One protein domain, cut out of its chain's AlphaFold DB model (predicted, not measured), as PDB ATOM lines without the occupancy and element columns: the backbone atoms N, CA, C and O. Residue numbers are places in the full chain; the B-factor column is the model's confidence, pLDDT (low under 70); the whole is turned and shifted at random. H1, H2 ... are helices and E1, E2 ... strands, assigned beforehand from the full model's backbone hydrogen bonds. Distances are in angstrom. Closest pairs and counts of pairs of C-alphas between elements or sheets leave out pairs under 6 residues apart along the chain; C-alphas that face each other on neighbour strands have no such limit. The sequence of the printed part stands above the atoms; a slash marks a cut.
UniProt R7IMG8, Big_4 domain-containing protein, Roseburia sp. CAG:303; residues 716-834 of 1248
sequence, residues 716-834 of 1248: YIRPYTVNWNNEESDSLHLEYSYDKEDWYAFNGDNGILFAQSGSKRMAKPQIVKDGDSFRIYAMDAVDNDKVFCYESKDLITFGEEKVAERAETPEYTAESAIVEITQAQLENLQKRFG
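AT A GLANCE: This is residues 716 to 834 of the 1248 residues of the protein "Big_4 domain-containing protein" of Roseburia sp. CAG:303 (UniProt R7IMG8). Two four-stranded sheets meet through E4, which passes close to E1, E2 and E8, and the final helix H1 covers E2 and E1 of the first sheet, away from the second. The sheets, E3-E2-E1-E8 and E4-E5-E6-E7, are antiparallel and twisted. The printed part has 119 residues, with eight strands and then one helix; the class is mostly strand, though under half of the residues are in named elements. It is compact, with a radius of gyration of the C-alphas of 13.2 A and spans of 37 by 29 by 25 A.

HOW THE PARTS SIT: E1, residues 716 to 720, E2, 731 to 737, and E3, 743 to 745, form a meander, each strand the antiparallel neighbour of the one before; N 718 and O 735 are 3.0 A apart, N 744 and O 736 2.8 A. E4, 762 to 770, bends by 53 degrees at residue 765; the closest C-alphas of E1 and E4, Tyr 720 and Pro 765, are 5.7 A apart. E4, E5, 773 to 780, E6, 786 to 792, and E7, 802 to 805, form a second meander, strongly twisted; N 766 and O 777 are 2.8 A apart, N 776 and O 790 2.8 A, N 787 and O 804 3.0 A. E8, 819 to 821, is antiparallel to E1, with N 717 and O 819 at 2.9 A. H1, 823 to 833, is on the first sheet at a height of 10.4 A, over E2 and E1; the closest C-alphas of H1 and E2, Leu 826 and Tyr 736, are 7.7 A apart. Every O i to N i+4 pair in H1 is within hydrogen-bond range.

IN THESE COORDINATES: E1 begins at C-alpha 716 (180.066, 170.129, 83.256), and H1 ends at C-alpha 833 (179.802, 183.942, 76.107). E2 is 20.4 A long, E4 21.9 A, E5 22.9 A, E6 19.9 A and H1 15.2 A.

THE WHOLE: The farthest C-alphas, Val 782 and Ala 824, are 37.7 A apart. The printed part has no cut. The links E3 to E4 and E7 to E8 are long. Mean pLDDT of the printed part is 79.0; 20 residues are under 70, among them 722 to 728 and 811 to 816.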
ATOM      1  N   TYR A 716     180.046 169.606  81.893       89.50
ATOM      2  CA  TYR A 716     180.066 170.129  83.256       89.50
ATOM      3  C   TYR A 716     180.350 171.624  83.253       89.50
ATOM      4  O   TYR A 716     181.009 172.115  82.344       89.50
ATOM      5  N   ILE A 717     179.863 172.338  84.266       91.31
ATOM      6  CA  ILE A 717     180.086 173.773  84.452       91.31
ATOM      7  C   ILE A 717     180.388 174.087  85.917       91.31
ATOM      8  O   ILE A 717     179.812 173.456  86.814       91.31
ATOM      9  N   ARG A 718     181.263 175.069  86.163       90.19
ATOM     10  CA  ARG A 718     181.488 175.638  87.498       90.19
ATOM     11  C   ARG A 718     181.817 177.131  87.464       90.19
ATOM     12  O   ARG A 718     182.343 177.603  86.456       90.19
ATOM     13  N   PRO A 719     181.522 177.865  88.551       88.88
ATOM     14  CA  PRO A 719     181.975 179.230  88.732       88.88
ATOM     15  C   PRO A 719     183.326 179.308  89.455       88.88
ATOM     16  O   PRO A 719     183.635 178.454  90.287       88.88
ATOM     17  N   TYR A 720     184.098 180.360  89.186       84.44
ATOM     18  CA  TYR A 720     185.364 180.668  89.869       84.44
ATOM     19  C   TYR A 720     185.597 182.189  89.944       84.44
ATOM     20  O   TYR A 720     184.900 182.962  89.288       84.44
ATOM     21  N   THR A 721     186.530 182.629  90.788       81.75
ATOM     22  CA  THR A 721     187.051 184.010  90.821       81.75
ATOM     23  C   THR A 721     188.446 184.056  90.199       81.75
ATOM     24  O   THR A 721     189.134 183.030  90.198       81.75
ATOM     25  N   VAL A 722     188.897 185.225  89.724       62.28
ATOM     26  CA  VAL A 722     190.309 185.461  89.371       62.28
ATOM     27  C   VAL A 722     191.196 184.936  90.514       62.28
ATOM     28  O   VAL A 722     191.052 185.391  91.643       62.28
ATOM     29  N   ASN A 723     192.058 183.949  90.246       54.88
ATOM     30  CA  ASN A 723     192.880 183.199  91.223       54.88
ATOM     31  C   ASN A 723     192.167 182.081  92.013       54.88
ATOM     32  O   ASN A 723     192.515 181.780  93.158       54.88
ATOM     33  N   TRP A 724     191.207 181.401  91.378       51.38
ATOM     34  CA  TRP A 724     190.803 180.031  91.730       51.38
ATOM     35  C   TRP A 724     190.419 179.831  93.211       51.38
ATOM     36  O   TRP A 724     190.847 178.887  93.875       51.38
ATOM     37  N   ASN A 725     189.543 180.712  93.705       53.59
ATOM     38  CA  ASN A 725     188.908 180.690  95.032       53.59
ATOM     39  C   ASN A 725     189.785 181.097  96.236       53.59
ATOM     40  O   ASN A 725     189.310 180.955  97.368       53.59
ATOM     41  N   ASN A 726     190.990 181.646  96.029       46.50
ATOM     42  CA  ASN A 726     191.852 182.119  97.127       46.50
ATOM     43  C   ASN A 726     192.056 183.635  97.207       46.50
ATOM     44  O   ASN A 726     192.471 184.111  98.263       46.50
ATOM     45  N   GLU A 727     191.710 184.396  96.174       57.72
ATOM     46  CA  GLU A 727     191.811 185.854  96.207       57.72
ATOM     47  C   GLU A 727     190.464 186.488  95.895       57.72
ATOM     48  O   GLU A 727     189.666 185.986  95.098       57.72
ATOM     49  N   GLU A 728     190.179 187.558  96.625       69.44
ATOM     50  CA  GLU A 728     188.962 188.324  96.455       69.44
ATOM     51  C   GLU A 728     188.928 188.878  95.023       69.44
ATOM     52  O   GLU A 728     189.887 189.504  94.570       69.44
ATOM     53  N   SER A 729     187.821 188.681  94.317       73.19
ATOM     54  CA  SER A 729     187.628 189.230  92.975       73.19
ATOM     55  C   SER A 729     186.384 190.093  92.955       73.19
ATOM     56  O   SER A 729     185.416 189.818  93.649       73.19
ATOM     57  N   ASP A 730     186.380 191.158  92.173       71.12
ATOM     58  CA  ASP A 730     185.175 191.954  91.934       71.12
ATOM     59  C   ASP A 730     184.184 191.268  90.975       71.12
ATOM     60  O   ASP A 730     183.060 191.749  90.786       71.12
ATOM     61  N   SER A 731     184.572 190.117  90.414       75.94
ATOM     62  CA  SER A 731     183.785 189.374  89.446       75.94
ATOM     63  C   SER A 731     183.847 187.854  89.622       75.94
ATOM     64  O   SER A 731     184.701 187.290  90.306       75.94
ATOM     65  N   LEU A 732     182.869 187.178  89.028       84.06
ATOM     66  CA  LEU A 732     182.713 185.734  89.025       84.06
ATOM     67  C   LEU A 732     182.626 185.254  87.583       84.06
ATOM     68  O   LEU A 732     181.846 185.767  86.782       84.06
ATOM     69  N   HIS A 733     183.418 184.240  87.288       85.06
ATOM     70  CA  HIS A 733     183.650 183.663  85.977       85.06
ATOM     71  C   HIS A 733     182.961 182.303  85.896       85.06
ATOM     72  O   HIS A 733     182.674 181.689  86.925       85.06
ATOM     73  N   LEU A 734     182.708 181.810  84.685       86.38
ATOM     74  CA  LEU A 734     182.237 180.444  84.461       86.38
ATOM     75  C   LEU A 734     183.216 179.717  83.557       86.38
ATOM     76  O   LEU A 734     183.758 180.298  82.624       86.38
ATOM     77  N   GLU A 735     183.363 178.423  83.775       86.56
ATOM     78  CA  GLU A 735     184.099 177.538  82.882       86.56
ATOM     79  C   GLU A 735     183.355 176.221  82.707       86.56
ATOM     80  O   GLU A 735     182.616 175.778  83.594       86.56
ATOM     81  N   TYR A 736     183.546 175.591  81.553       87.69
ATOM     82  CA  TYR A 736     182.981 174.285  81.247       87.69
ATOM     83  C   TYR A 736     184.054 173.213  81.138       87.69
ATOM     84  O   TYR A 736     185.214 173.498  80.871       87.69
ATOM     85  N   SER A 737     183.654 171.959  81.296       81.12
ATOM     86  CA  SER A 737     184.518 170.802  81.101       81.12
ATOM     87  C   SER A 737     183.759 169.666  80.435       81.12
ATOM     88  O   SER A 737     182.563 169.479  80.665       81.12
ATOM     89  N   TYR A 738     184.462 168.872  79.634       78.44
ATOM     90  CA  TYR A 738     183.922 167.645  79.043       78.44
ATOM     91  C   TYR A 738     184.203 166.391  79.897       78.44
ATOM     92  O   TYR A 738     183.708 165.308  79.590       78.44
ATOM     93  N   ASP A 739     185.032 166.497  80.940       73.50
ATOM     94  CA  ASP A 739     185.485 165.357  81.757       73.50
ATOM     95  C   ASP A 739     185.704 165.669  83.250       73.50
ATOM     96  O   ASP A 739     186.096 164.780  84.000       73.50
ATOM     97  N   LYS A 740     185.382 166.889  83.698       79.44
ATOM     98  CA  LYS A 740     185.674 167.462  85.030       79.44
ATOM     99  C   LYS A 740     187.163 167.666  85.332       79.44
ATOM    100  O   LYS A 740     187.478 168.136  86.427       79.44
ATOM    101  N   GLU A 741     188.057 167.361  84.398       66.56
ATOM    102  CA  GLU A 741     189.505 167.515  84.557       66.56
ATOM    103  C   GLU A 741     190.007 168.740  83.795       66.56
ATOM    104  O   GLU A 741     190.677 169.586  84.383       66.56
ATOM    105  N   ASP A 742     189.624 168.860  82.522       62.16
ATOM    106  CA  ASP A 742     190.051 169.945  81.641       62.16
ATOM    107  C   ASP A 742     188.947 170.997  81.574       62.16
ATOM    108  O   ASP A 742     187.819 170.688  81.167       62.16
ATOM    109  N   TRP A 743     189.252 172.224  81.992       74.56
ATOM    110  CA  TRP A 743     188.280 173.308  82.084       74.56
ATOM    111  C   TRP A 743     188.604 174.440  81.116       74.56
ATOM    112  O   TRP A 743     189.759 174.809  80.916       74.56
ATOM    113  N   TYR A 744     187.555 174.972  80.505       74.94
ATOM    114  CA  TYR A 744     187.605 175.984  79.465       74.94
ATOM    115  C   TYR A 744     186.763 177.170  79.921       74.94
ATOM    116  O   TYR A 744     185.549 177.040  80.107       74.94
ATOM    117  N   ALA A 745     187.403 178.319  80.118       76.94
ATOM    118  CA  ALA A 745     186.721 179.534  80.531       76.94
ATOM    119  C   ALA A 745     185.711 179.991  79.469       76.94
ATOM    120  O   ALA A 745     186.025 180.093  78.281       76.94
ATOM    121  N   PHE A 746     184.497 180.301  79.910       77.25
ATOM    122  CA  PHE A 746     183.585 181.130  79.134       77.25
ATOM    123  C   PHE A 746     184.062 182.575  79.164       77.25
ATOM    124  O   PHE A 746     184.805 182.975  80.061       77.25
ATOM    125  N   ASN A 747     183.600 183.371  78.198       71.44
ATOM    126  CA  ASN A 747     183.840 184.808  78.186       71.44
ATOM    127  C   ASN A 747     185.336 185.141  78.264       71.44
ATOM    128  O   ASN A 747     185.705 186.061  78.977       71.44
ATOM    129  N   GLY A 748     186.195 184.332  77.629       64.94
ATOM    130  CA  GLY A 748     187.658 184.489  77.591       64.94
ATOM    131  C   GLY A 748     188.318 184.767  78.935       64.94
ATOM    132  O   GLY A 748     189.219 185.596  78.986       64.94
ATOM    133  N   ASP A 749     187.862 184.086  79.991       68.69
ATOM    134  CA  ASP A 749     188.354 184.256  81.367       68.69
ATOM    135  C   ASP A 749     188.027 185.633  81.985       68.69
ATOM    136  O   ASP A 749     188.608 186.020  82.991       68.69
ATOM    137  N   ASN A 750     187.037 186.355  81.448       66.75
ATOM    138  CA  ASN A 750     186.490 187.575  82.046       66.75
ATOM    139  C   ASN A 750     185.253 187.300  82.900       66.75
ATOM    140  O   ASN A 750     184.461 186.390  82.634       66.75
ATOM    141  N   GLY A 751     185.053 188.165  83.894       73.62
ATOM    142  CA  GLY A 751     183.901 188.130  84.782       73.62
ATOM    143  C   GLY A 751     182.569 188.114  84.026       73.62
ATOM    144  O   GLY A 751     182.355 188.860  83.073       73.62
ATOM    145  N   ILE A 752     181.658 187.246  84.455       77.50
ATOM    146  CA  ILE A 752     180.286 187.118  83.938       77.50
ATOM    147  C   ILE A 752     179.291 187.777  84.902       77.50
ATOM    148  O   ILE A 752     178.295 188.369  84.483       77.50
ATOM    149  N   LEU A 753     179.563 187.691  86.204       81.94
ATOM    150  CA  LEU A 753     178.773 188.302  87.267       81.94
ATOM    151  C   LEU A 753     179.652 189.229  88.099       81.94
ATOM    152  O   LEU A 753     180.781 188.879  88.416       81.94
ATOM    153  N   PHE A 754     179.121 190.384  88.485       80.00
ATOM    154  CA  PHE A 754     179.860 191.426  89.200       80.00
ATOM    155  C   PHE A 754     179.076 191.857  90.429       80.00
ATOM    156  O   PHE A 754     177.856 192.022  90.347       80.00
ATOM    157  N   ALA A 755     179.768 192.046  91.552       78.44
ATOM    158  CA  ALA A 755     179.112 192.371  92.810       78.44
ATOM    159  C   ALA A 755     178.656 193.836  92.798       78.44
ATOM    160  O   ALA A 755     179.464 194.755  92.643       78.44
ATOM    161  N   GLN A 756     177.358 194.068  92.969       74.88
ATOM    162  CA  GLN A 756     176.761 195.406  92.919       74.88
ATOM    163  C   GLN A 756     176.593 196.021  94.314       74.88
ATOM    164  O   GLN A 756     176.567 197.249  94.454       74.88
ATOM    165  N   SER A 757     176.519 195.186  95.351       76.19
ATOM    166  CA  SER A 757     176.363 195.591  96.748       76.19
ATOM    167  C   SER A 757     177.423 194.951  97.663       76.19
ATOM    168  O   SER A 757     178.383 194.337  97.201       76.19
ATOM    169  N   GLY A 758     177.312 195.162  98.978       78.88
ATOM    170  CA  GLY A 758     178.302 194.667  99.941       78.88
ATOM    171  C   GLY A 758     179.675 195.326  99.769       78.88
ATOM    172  O   GLY A 758     179.765 196.525  99.494       78.88
ATOM    173  N   SER A 759     180.741 194.548  99.943       77.88
ATOM    174  CA  SER A 759     182.122 194.995  99.710       77.88
ATOM    175  C   SER A 759     182.507 195.109  98.237       77.88
ATOM    176  O   SER A 759     183.586 195.610  97.932       77.88
ATOM    177  N   LYS A 760     181.632 194.644  97.333       77.25
ATOM    178  CA  LYS A 760     181.907 194.452  95.903       77.25
ATOM    179  C   LYS A 760     183.051 193.477  95.608       77.25
ATOM    180  O   LYS A 760     183.591 193.477  94.509       77.25
ATOM    181  N   ARG A 761     183.428 192.654  96.586       81.00
ATOM    182  CA  ARG A 761     184.483 191.649  96.475       81.00
ATOM    183  C   ARG A 761     183.876 190.290  96.804       81.00
ATOM    184  O   ARG A 761     183.300 190.101  97.871       81.00
ATOM    185  N   MET A 762     183.960 189.366  95.863       84.69
ATOM    186  CA  MET A 762     183.465 188.000  95.924       84.69
ATOM    187  C   MET A 762     184.593 187.019  96.248       84.69
ATOM    188  O   MET A 762     185.733 187.194  95.819       84.69
ATOM    189  N   ALA A 763     184.258 185.942  96.951       83.31
ATOM    190  CA  ALA A 763     185.145 184.810  97.189       83.31
ATOM    191  C   ALA A 763     184.361 183.490  97.205       83.31
ATOM    192  O   ALA A 763     183.161 183.465  97.477       83.31
ATOM    193  N   LYS A 764     185.050 182.367  96.969       82.94
ATOM    194  CA  LYS A 764     184.509 180.996  97.115       82.94
ATOM    195  C   LYS A 764     183.156 180.765  96.412       82.94
ATOM    196  O   LYS A 764     182.186 180.367  97.067       82.94
ATOM    197  N   PRO A 765     183.060 181.029  95.100       87.75
ATOM    198  CA  PRO A 765     181.842 180.796  94.353       87.75
ATOM    199  C   PRO A 765     181.459 179.311  94.294       87.75
ATOM    200  O   PRO A 765     182.306 178.421  94.292       87.75
ATOM    201  N   GLN A 766     180.157 179.048  94.221       87.50
ATOM    202  CA  GLN A 766     179.576 177.716  94.061       87.50
ATOM    203  C   GLN A 766     178.306 177.786  93.213       87.50
ATOM    204  O   GLN A 766     177.619 178.806  93.199       87.50
ATOM    205  N   ILE A 767     177.971 176.693  92.530       90.06
ATOM    206  CA  ILE A 767     176.757 176.567  91.719       90.06
ATOM    207  C   ILE A 767     175.957 175.345  92.158       90.06
ATOM    208  O   ILE A 767     176.503 174.265  92.340       90.06
ATOM    209  N   VAL A 768     174.643 175.501  92.282       87.62
ATOM    210  CA  VAL A 768     173.720 174.396  92.557       87.62
ATOM    211  C   VAL A 768     172.602 174.363  91.529       87.62
ATOM    212  O   VAL A 768     172.097 175.399  91.095       87.62
ATOM    213  N   LYS A 769     172.190 173.152  91.161       85.56
ATOM    214  CA  LYS A 769     171.001 172.918  90.341       85.56
ATOM    215  C   LYS A 769     169.782 172.768  91.253       85.56
ATOM    216  O   LYS A 769     169.743 171.853  92.072       85.56
ATOM    217  N   ASP A 770     168.799 173.650  91.108       80.12
ATOM    218  CA  ASP A 770     167.519 173.625  91.822       80.12
ATOM    219  C   ASP A 770     166.376 173.439  90.809       80.12
ATOM    220  O   ASP A 770     165.937 174.383  90.142       80.12
ATOM    221  N   GLY A 771     165.939 172.189  90.626       81.38
ATOM    222  CA  GLY A 771     164.959 171.815  89.601       81.38
ATOM    223  C   GLY A 771     165.455 172.095  88.176       81.38
ATOM    224  O   GLY A 771     166.498 171.580  87.768       81.38
ATOM    225  N   ASP A 772     164.704 172.918  87.436       80.31
ATOM    226  CA  ASP A 772     165.036 173.384  86.076       80.31
ATOM    227  C   ASP A 772     165.849 174.697  86.077       80.31
ATOM    228  O   ASP A 772     165.957 175.367  85.053       80.31
ATOM    229  N   SER A 773     166.376 175.108  87.235       86.31
ATOM    230  CA  SER A 773     167.140 176.347  87.407       86.31
ATOM    231  C   SER A 773     168.477 176.110  88.108       86.31
ATOM    232  O   SER A 773     168.724 175.056  88.693       86.31
ATOM    233  N   PHE A 774     169.347 177.105  88.042       90.06
ATOM    234  CA  PHE A 774     170.664 177.161  88.649       90.06
ATOM    235  C   PHE A 774     170.715 178.337  89.624       90.06
ATOM    236  O   PHE A 774     170.188 179.416  89.345       90.06
ATOM    237  N   ARG A 775     171.386 178.147  90.758       90.19
ATOM    238  CA  ARG A 775     171.760 179.242  91.655       90.19
ATOM    239  C   ARG A 775     173.264 179.269  91.833       90.19
ATOM    240  O   ARG A 775     173.858 178.241  92.148       90.19
ATOM    241  N   ILE A 776     173.852 180.441  91.646       90.19
ATOM    242  CA  ILE A 776     175.258 180.719  91.914       90.19
ATOM    243  C   ILE A 776     175.333 181.507  93.216       90.19
ATOM    244  O   ILE A 776     174.597 182.475  93.400       90.19
ATOM    245  N   TYR A 777     176.215 181.088  94.113       89.12
ATOM    246  CA  TYR A 777     176.518 181.792  95.352       89.12
ATOM    247  C   TYR A 777     177.982 182.207  95.362       89.12
ATOM    248  O   TYR A 777     178.809 181.444  94.879       89.12
ATOM    249  N   ALA A 778     178.308 183.347  95.960       88.00
ATOM    250  CA  ALA A 778     179.679 183.748  96.269       88.00
ATOM    251  C   ALA A 778     179.713 184.506  97.597       88.00
ATOM    252  O   ALA A 778     178.839 185.325  97.862       88.00
ATOM    253  N   MET A 779     180.684 184.226  98.458       87.19
ATOM    254  CA  MET A 779     180.835 184.935  99.731       87.19
ATOM    255  C   MET A 779     181.242 186.391  99.495       87.19
ATOM    256  O   MET A 779     182.035 186.663  98.596       87.19
ATOM    257  N   ASP A 780     180.749 187.306 100.329       87.38
ATOM    258  CA  ASP A 780     181.344 188.638 100.443       87.38
ATOM    259  C   ASP A 780     182.721 188.494 101.105       87.38
ATOM    260  O   ASP A 780     182.856 187.900 102.177       87.38
ATOM    261  N   ALA A 781     183.761 188.977 100.425       82.31
ATOM    262  CA  ALA A 781     185.142 188.781 100.843       82.31
ATOM    263  C   ALA A 781     185.502 189.561 102.119       82.31
ATOM    264  O   ALA A 781     186.387 189.145 102.865       82.31
ATOM    265  N   VAL A 782     184.789 190.655 102.407       84.44
ATOM    266  CA  VAL A 782     185.025 191.495 103.590       84.44
ATOM    267  C   VAL A 782     184.038 191.159 104.711       84.44
ATOM    268  O   VAL A 782     184.419 191.144 105.883       84.44
ATOM    269  N   ASP A 783     182.779 190.863 104.378       86.56
ATOM    270  CA  ASP A 783     181.724 190.504 105.334       86.56
ATOM    271  C   ASP A 783     181.361 189.013 105.230       86.56
ATOM    272  O   ASP A 783     180.401 188.624 104.569       86.56
ATOM    273  N   ASN A 784     182.127 188.165 105.925       80.88
ATOM    274  CA  ASN A 784     182.011 186.698 105.878       80.88
ATOM    275  C   ASN A 784     180.642 186.116 106.303       80.88
ATOM    276  O   ASN A 784     180.442 184.900 106.175       80.88
ATOM    277  N   ASP A 785     179.734 186.940 106.832       84.44
ATOM    278  CA  ASP A 785     178.360 186.559 107.178       84.44
ATOM    279  C   ASP A 785     177.383 186.740 106.001       84.44
ATOM    280  O   ASP A 785     176.249 186.255 106.065       84.44
ATOM    281  N   LYS A 786     177.816 187.380 104.906       87.75
ATOM    282  CA  LYS A 786     177.015 187.640 103.704       87.75
ATOM    283  C   LYS A 786     177.468 186.823 102.502       87.75
ATOM    284  O   LYS A 786     178.649 186.537 102.305       87.75
ATOM    285  N   VAL A 787     176.494 186.475 101.667       88.19
ATOM    286  CA  VAL A 787     176.696 185.731 100.423       88.19
ATOM    287  C   VAL A 787     175.867 186.380  99.315       88.19
ATOM    288  O   VAL A 787     174.660 186.577  99.472       88.19
ATOM    289  N   PHE A 788     176.509 186.698  98.194       89.75
ATOM    290  CA  PHE A 788     175.862 187.085  96.944       89.75
ATOM    291  C   PHE A 788     175.207 185.860  96.309       89.75
ATOM    292  O   PHE A 788     175.819 184.797  96.234       89.75
ATOM    293  N   CYS A 789     173.971 185.999  95.845       89.56
ATOM    294  CA  CYS A 789     173.197 184.937  95.223       89.56
ATOM    295  C   CYS A 789     172.603 185.415  93.896       89.56
ATOM    296  O   CYS A 789     171.927 186.444  93.842       89.56
ATOM    297  N   TYR A 790     172.814 184.610  92.857       89.50
ATOM    298  CA  TYR A 790     172.333 184.831  91.500       89.50
ATOM    299  C   TYR A 790     171.531 183.618  91.043       89.50
ATOM    300  O   TYR A 790     171.984 182.482  91.161       89.50
ATOM    301  N   GLU A 791     170.336 183.842  90.509       89.94
ATOM    302  CA  GLU A 791     169.460 182.784  89.997       89.94
ATOM    303  C   GLU A 791     169.404 182.851  88.471       89.94
ATOM    304  O   GLU A 791     169.264 183.932  87.906       89.94
ATOM    305  N   SER A 792     169.497 181.708  87.797       88.38
ATOM    306  CA  SER A 792     169.431 181.623  86.338       88.38
ATOM    307  C   SER A 792     168.752 180.334  85.893       88.38
ATOM    308  O   SER A 792     168.898 179.302  86.534       88.38
ATOM    309  N   LYS A 793     168.003 180.350  84.787       86.25
ATOM    310  CA  LYS A 793     167.403 179.124  84.221       86.25
ATOM    311  C   LYS A 793     168.301 178.430  83.200       86.25
ATOM    312  O   LYS A 793     168.152 177.240  82.951       86.25
ATOM    313  N   ASP A 794     169.212 179.180  82.603       82.75
ATOM    314  CA  ASP A 794     169.973 178.793  81.418       82.75
ATOM    315  C   ASP A 794     171.471 179.098  81.543       82.75
ATOM    316  O   ASP A 794     172.218 178.768  80.631       82.75
ATOM    317  N   LEU A 795     171.902 179.687  82.666       86.75
ATOM    318  CA  LEU A 795     173.250 180.216  82.916       86.75
ATOM    319  C   LEU A 795     173.674 181.320  81.943       86.75
ATOM    320  O   LEU A 795     174.843 181.672  81.890       86.75
ATOM    321  N   ILE A 796     172.708 181.895  81.228       77.00
ATOM    322  CA  ILE A 796     172.870 183.007  80.292       77.00
ATOM    323  C   ILE A 796     172.226 184.259  80.885       77.00
ATOM    324  O   ILE A 796     172.845 185.317  80.961       77.00
ATOM    325  N   THR A 797     170.982 184.127  81.346       79.50
ATOM    326  CA  THR A 797     170.212 185.212  81.950       79.50
ATOM    327  C   THR A 797     170.233 185.059  83.463       79.50
ATOM    328  O   THR A 797     169.677 184.095  83.999       79.50
ATOM    329  N   PHE A 798     170.847 186.009  84.163       83.12
ATOM    330  CA  PHE A 798     170.899 186.033  85.624       83.12
ATOM    331  C   PHE A 798     169.889 187.038  86.185       83.12
ATOM    332  O   PHE A 798     169.729 188.137  85.656       83.12
ATOM    333  N   GLY A 799     169.180 186.651  87.244       81.69
ATOM    334  CA  GLY A 799     168.329 187.554  88.015       81.69
ATOM    335  C   GLY A 799     169.138 188.581  88.812       81.69
ATOM    336  O   GLY A 799     170.359 188.483  88.908       81.69
ATOM    337  N   GLU A 800     168.438 189.549  89.410       82.31
ATOM    338  CA  GLU A 800     169.053 190.573  90.267       82.31
ATOM    339  C   GLU A 800     169.874 189.955  91.409       82.31
ATOM    340  O   GLU A 800     169.472 188.941  91.995       82.31
ATOM    341  N   GLU A 801     171.001 190.596  91.739       85.81
ATOM    342  CA  GLU A 801     171.841 190.224  92.878       85.81
ATOM    343  C   GLU A 801     171.012 190.243  94.169       85.81
ATOM    344  O   GLU A 801     170.404 191.252  94.535       85.81
ATOM    345  N   LYS A 802     171.012 189.122  94.891       88.62
ATOM    346  CA  LYS A 802     170.462 189.033  96.247       88.62
ATOM    347  C   LYS A 802     171.597 188.831  97.238       88.62
ATOM    348  O   LYS A 802     172.490 188.029  96.993       88.62
ATOM    349  N   VAL A 803     171.517 189.490  98.389       84.94
ATOM    350  CA  VAL A 803     172.428 189.250  99.516       84.94
ATOM    351  C   VAL A 803     171.686 188.445 100.577       84.94
ATOM    352  O   VAL A 803     170.644 188.884 101.066       84.94
ATOM    353  N   ALA A 804     172.208 187.267 100.914       84.00
ATOM    354  CA  ALA A 804     171.659 186.371 101.931       84.00
ATOM    355  C   ALA A 804     172.634 186.198 103.105       84.00
ATOM    356  O   ALA A 804     173.840 186.415 102.955       84.00
ATOM    357  N   GLU A 805     172.121 185.783 104.267       85.19
ATOM    358  CA  GLU A 805     172.976 185.372 105.384       85.19
ATOM    359  C   GLU A 805     173.589 183.997 105.102       85.19
ATOM    360  O   GLU A 805     172.918 183.078 104.627       85.19
ATOM    361  N   ARG A 806     174.867 183.820 105.450       79.06
ATOM    362  CA  ARG A 806     175.614 182.577 105.211       79.06
ATOM    363  C   ARG A 806     174.915 181.330 105.762       79.06
ATOM    364  O   ARG A 806     174.977 180.273 105.137       79.06
ATOM    365  N   ALA A 807     174.226 181.452 106.898       77.19
ATOM    366  CA  ALA A 807     173.488 180.356 107.529       77.19
ATOM    367  C   ALA A 807     172.330 179.802 106.671       77.19
ATOM    368  O   ALA A 807     171.879 178.683 106.910       77.19
ATOM    369  N   GLU A 808     171.859 180.562 105.679       71.38
ATOM    370  CA  GLU A 808     170.764 180.186 104.776       71.38
ATOM    371  C   GLU A 808     171.262 179.593 103.444       71.38
ATOM    372  O   GLU A 808     170.460 179.270 102.566       71.38
ATOM    373  N   THR A 809     172.580 179.431 103.281       71.81
ATOM    374  CA  THR A 809     173.209 178.954 102.039       71.81
ATOM    375  C   THR A 809     173.797 177.544 102.184       71.81
ATOM    376  O   THR A 809     174.173 177.154 103.291       71.81
ATOM    377  N   PRO A 810     173.870 176.747 101.097       70.50
ATOM    378  CA  PRO A 810     174.486 175.421 101.132       70.50
ATOM    379  C   PRO A 810     175.948 175.466 101.598       70.50
ATOM    380  O   PRO A 810     176.690 176.391 101.255       70.50
ATOM    381  N   GLU A 811     176.364 174.448 102.356       69.56
ATOM    382  CA  GLU A 811     177.752 174.291 102.793       69.56
ATOM    383  C   GLU A 811     178.673 174.075 101.580       69.56
ATOM    384  O   GLU A 811     178.409 173.227 100.728       69.56
ATOM    385  N   TYR A 812     179.756 174.850 101.506       65.50
ATOM    386  CA  TYR A 812     180.724 174.772 100.415       65.50
ATOM    387  C   TYR A 812     181.551 173.479 100.500       65.50
ATOM    388  O   TYR A 812     182.248 173.246 101.489       65.50
ATOM    389  N   THR A 813     181.546 172.680  99.431       63.78
ATOM    390  CA  THR A 813     182.466 171.551  99.219       63.78
ATOM    391  C   THR A 813     183.033 171.606  97.798       63.78
ATOM    392  O   THR A 813     182.366 172.075  96.880       63.78
ATOM    393  N   ALA A 814     184.255 171.107  97.580       57.97
ATOM    394  CA  ALA A 814     184.857 171.080  96.240       57.97
ATOM    395  C   ALA A 814     184.027 170.260  95.226       57.97
ATOM    396  O   ALA A 814     184.046 170.548  94.032       57.97
ATOM    397  N   GLU A 815     183.253 169.277  95.703       58.34
ATOM    398  CA  GLU A 815     182.335 168.475  94.883       58.34
ATOM    399  C   GLU A 815     180.999 169.185  94.592       58.34
ATOM    400  O   GLU A 815     180.382 168.911  93.565       58.34
ATOM    401  N   SER A 816     180.551 170.121  95.442       61.47
ATOM    402  CA  SER A 816     179.293 170.868  95.258       61.47
ATOM    403  C   SER A 816     179.421 172.095  94.352       61.47
ATOM    404  O   SER A 816     178.428 172.777  94.124       61.47
ATOM    405  N   ALA A 817     180.616 172.382  93.832       70.75
ATOM    406  CA  ALA A 817     180.878 173.503  92.931       70.75
ATOM    407  C   ALA A 817     180.771 173.138  91.438       70.75
ATOM    408  O   ALA A 817     181.017 173.997  90.603       70.75
ATOM    409  N   ILE A 818     180.411 171.897  91.079       88.12
ATOM    410  CA  ILE A 818     180.338 171.424  89.686       88.12
ATOM    411  C   ILE A 818     178.942 170.873  89.387       88.12
ATOM    412  O   ILE A 818     178.462 169.973  90.076       88.12
ATOM    413  N   VAL A 819     178.309 171.349  88.312       89.12
ATOM    414  CA  VAL A 819     177.002 170.854  87.848       89.12
ATOM    415  C   VAL A 819     177.113 170.276  86.439       89.12
ATOM    416  O   VAL A 819     177.787 170.832  85.581       89.12
ATOM    417  N   GLU A 820     176.433 169.155  86.191       89.50
ATOM    418  CA  GLU A 820     176.293 168.574  84.853       89.50
ATOM    419  C   GLU A 820     175.186 169.285  84.050       89.50
ATOM    420  O   GLU A 820     174.059 169.485  84.532       89.50
ATOM    421  N   ILE A 821     175.514 169.652  82.813       88.75
ATOM    422  CA  ILE A 821     174.648 170.301  81.826       88.75
ATOM    423  C   ILE A 821     174.522 169.427  80.570       88.75
ATOM    424  O   ILE A 821     175.260 168.469  80.362       88.75
ATOM    425  N   THR A 822     173.544 169.730  79.724       86.62
ATOM    426  CA  THR A 822     173.370 169.050  78.430       86.62
ATOM    427  C   THR A 822     174.265 169.667  77.351       86.62
ATOM    428  O   THR A 822     174.624 170.840  77.445       86.62
ATOM    429  N   GLN A 823     174.548 168.919  76.277       82.00
ATOM    430  CA  GLN A 823     175.267 169.441  75.105       82.00
ATOM    431  C   GLN A 823     174.621 170.720  74.560       82.00
ATOM    432  O   GLN A 823     175.301 171.711  74.336       82.00
ATOM    433  N   ALA A 824     173.291 170.728  74.422       81.56
ATOM    434  CA  ALA A 824     172.551 171.886  73.926       81.56
ATOM    435  C   ALA A 824     172.672 173.109  74.855       81.56
ATOM    436  O   ALA A 824     172.670 174.245  74.385       81.56
ATOM    437  N   GLN A 825     172.779 172.900  76.173       85.25
ATOM    438  CA  GLN A 825     173.054 173.986  77.119       85.25
ATOM    439  C   GLN A 825     174.479 174.514  76.948       85.25
ATOM    440  O   GLN A 825     174.649 175.725  76.888       85.25
ATOM    441  N   LEU A 826     175.474 173.632  76.810       84.50
ATOM    442  CA  LEU A 826     176.855 174.042  76.549       84.50
ATOM    443  C   LEU A 826     176.978 174.819  75.228       84.50
ATOM    444  O   LEU A 826     177.547 175.903  75.219       84.50
ATOM    445  N   GLU A 827     176.386 174.321  74.144       78.56
ATOM    446  CA  GLU A 827     176.386 174.990  72.836       78.56
ATOM    447  C   GLU A 827     175.727 176.377  72.905       78.56
ATOM    448  O   GLU A 827     176.207 177.328  72.292       78.56
ATOM    449  N   ASN A 828     174.642 176.524  73.671       80.00
ATOM    450  CA  ASN A 828     174.010 177.827  73.882       80.00
ATOM    451  C   ASN A 828     174.875 178.768  74.734       80.00
ATOM    452  O   ASN A 828     174.934 179.960  74.439       80.00
ATOM    453  N   LEU A 829     175.572 178.252  75.749       81.44
ATOM    454  CA  LEU A 829     176.504 179.041  76.560       81.44
ATOM    455  C   LEU A 829     177.710 179.506  75.740       81.44
ATOM    456  O   LEU A 829     178.091 180.667  75.830       81.44
ATOM    457  N   GLN A 830     178.259 178.642  74.883       75.44
ATOM    458  CA  GLN A 830     179.352 178.980  73.965       75.44
ATOM    459  C   GLN A 830     178.926 180.025  72.925       75.44
ATOM    460  O   GLN A 830     179.706 180.912  72.593       75.44
ATOM    461  N   LYS A 831     177.673 179.975  72.446       69.38
ATOM    462  CA  LYS A 831     177.109 181.039  71.596       69.38
ATOM    463  C   LYS A 831     176.978 182.369  72.332       69.38
ATOM    464  O   LYS A 831     177.135 183.410  71.711       69.38
ATOM    465  N   ARG A 832     176.652 182.338  73.629       71.88
ATOM    466  CA  ARG A 832     176.375 183.545  74.418       71.88
ATOM    467  C   ARG A 832     177.619 184.209  74.998       71.88
ATOM    468  O   ARG A 832     177.644 185.427  75.099       71.88
ATOM    469  N   PHE A 833     178.594 183.435  75.451       72.31
ATOM    470  CA  PHE A 833     179.802 183.942  76.107       72.31
ATOM    471  C   PHE A 833     181.040 183.829  75.213       72.31
ATOM    472  O   PHE A 833     182.162 183.987  75.684       72.31
ATOM    473  N   GLY A 834     180.835 183.532  73.929       61.78
ATOM    474  CA  GLY A 834     181.898 183.301  72.965       61.78
ATOM    475  C   GLY A 834     182.644 181.980  73.175       61.78
ATOM    476  O   GLY A 834     182.607 181.347  74.234       61.78
TER     477      GLY A 834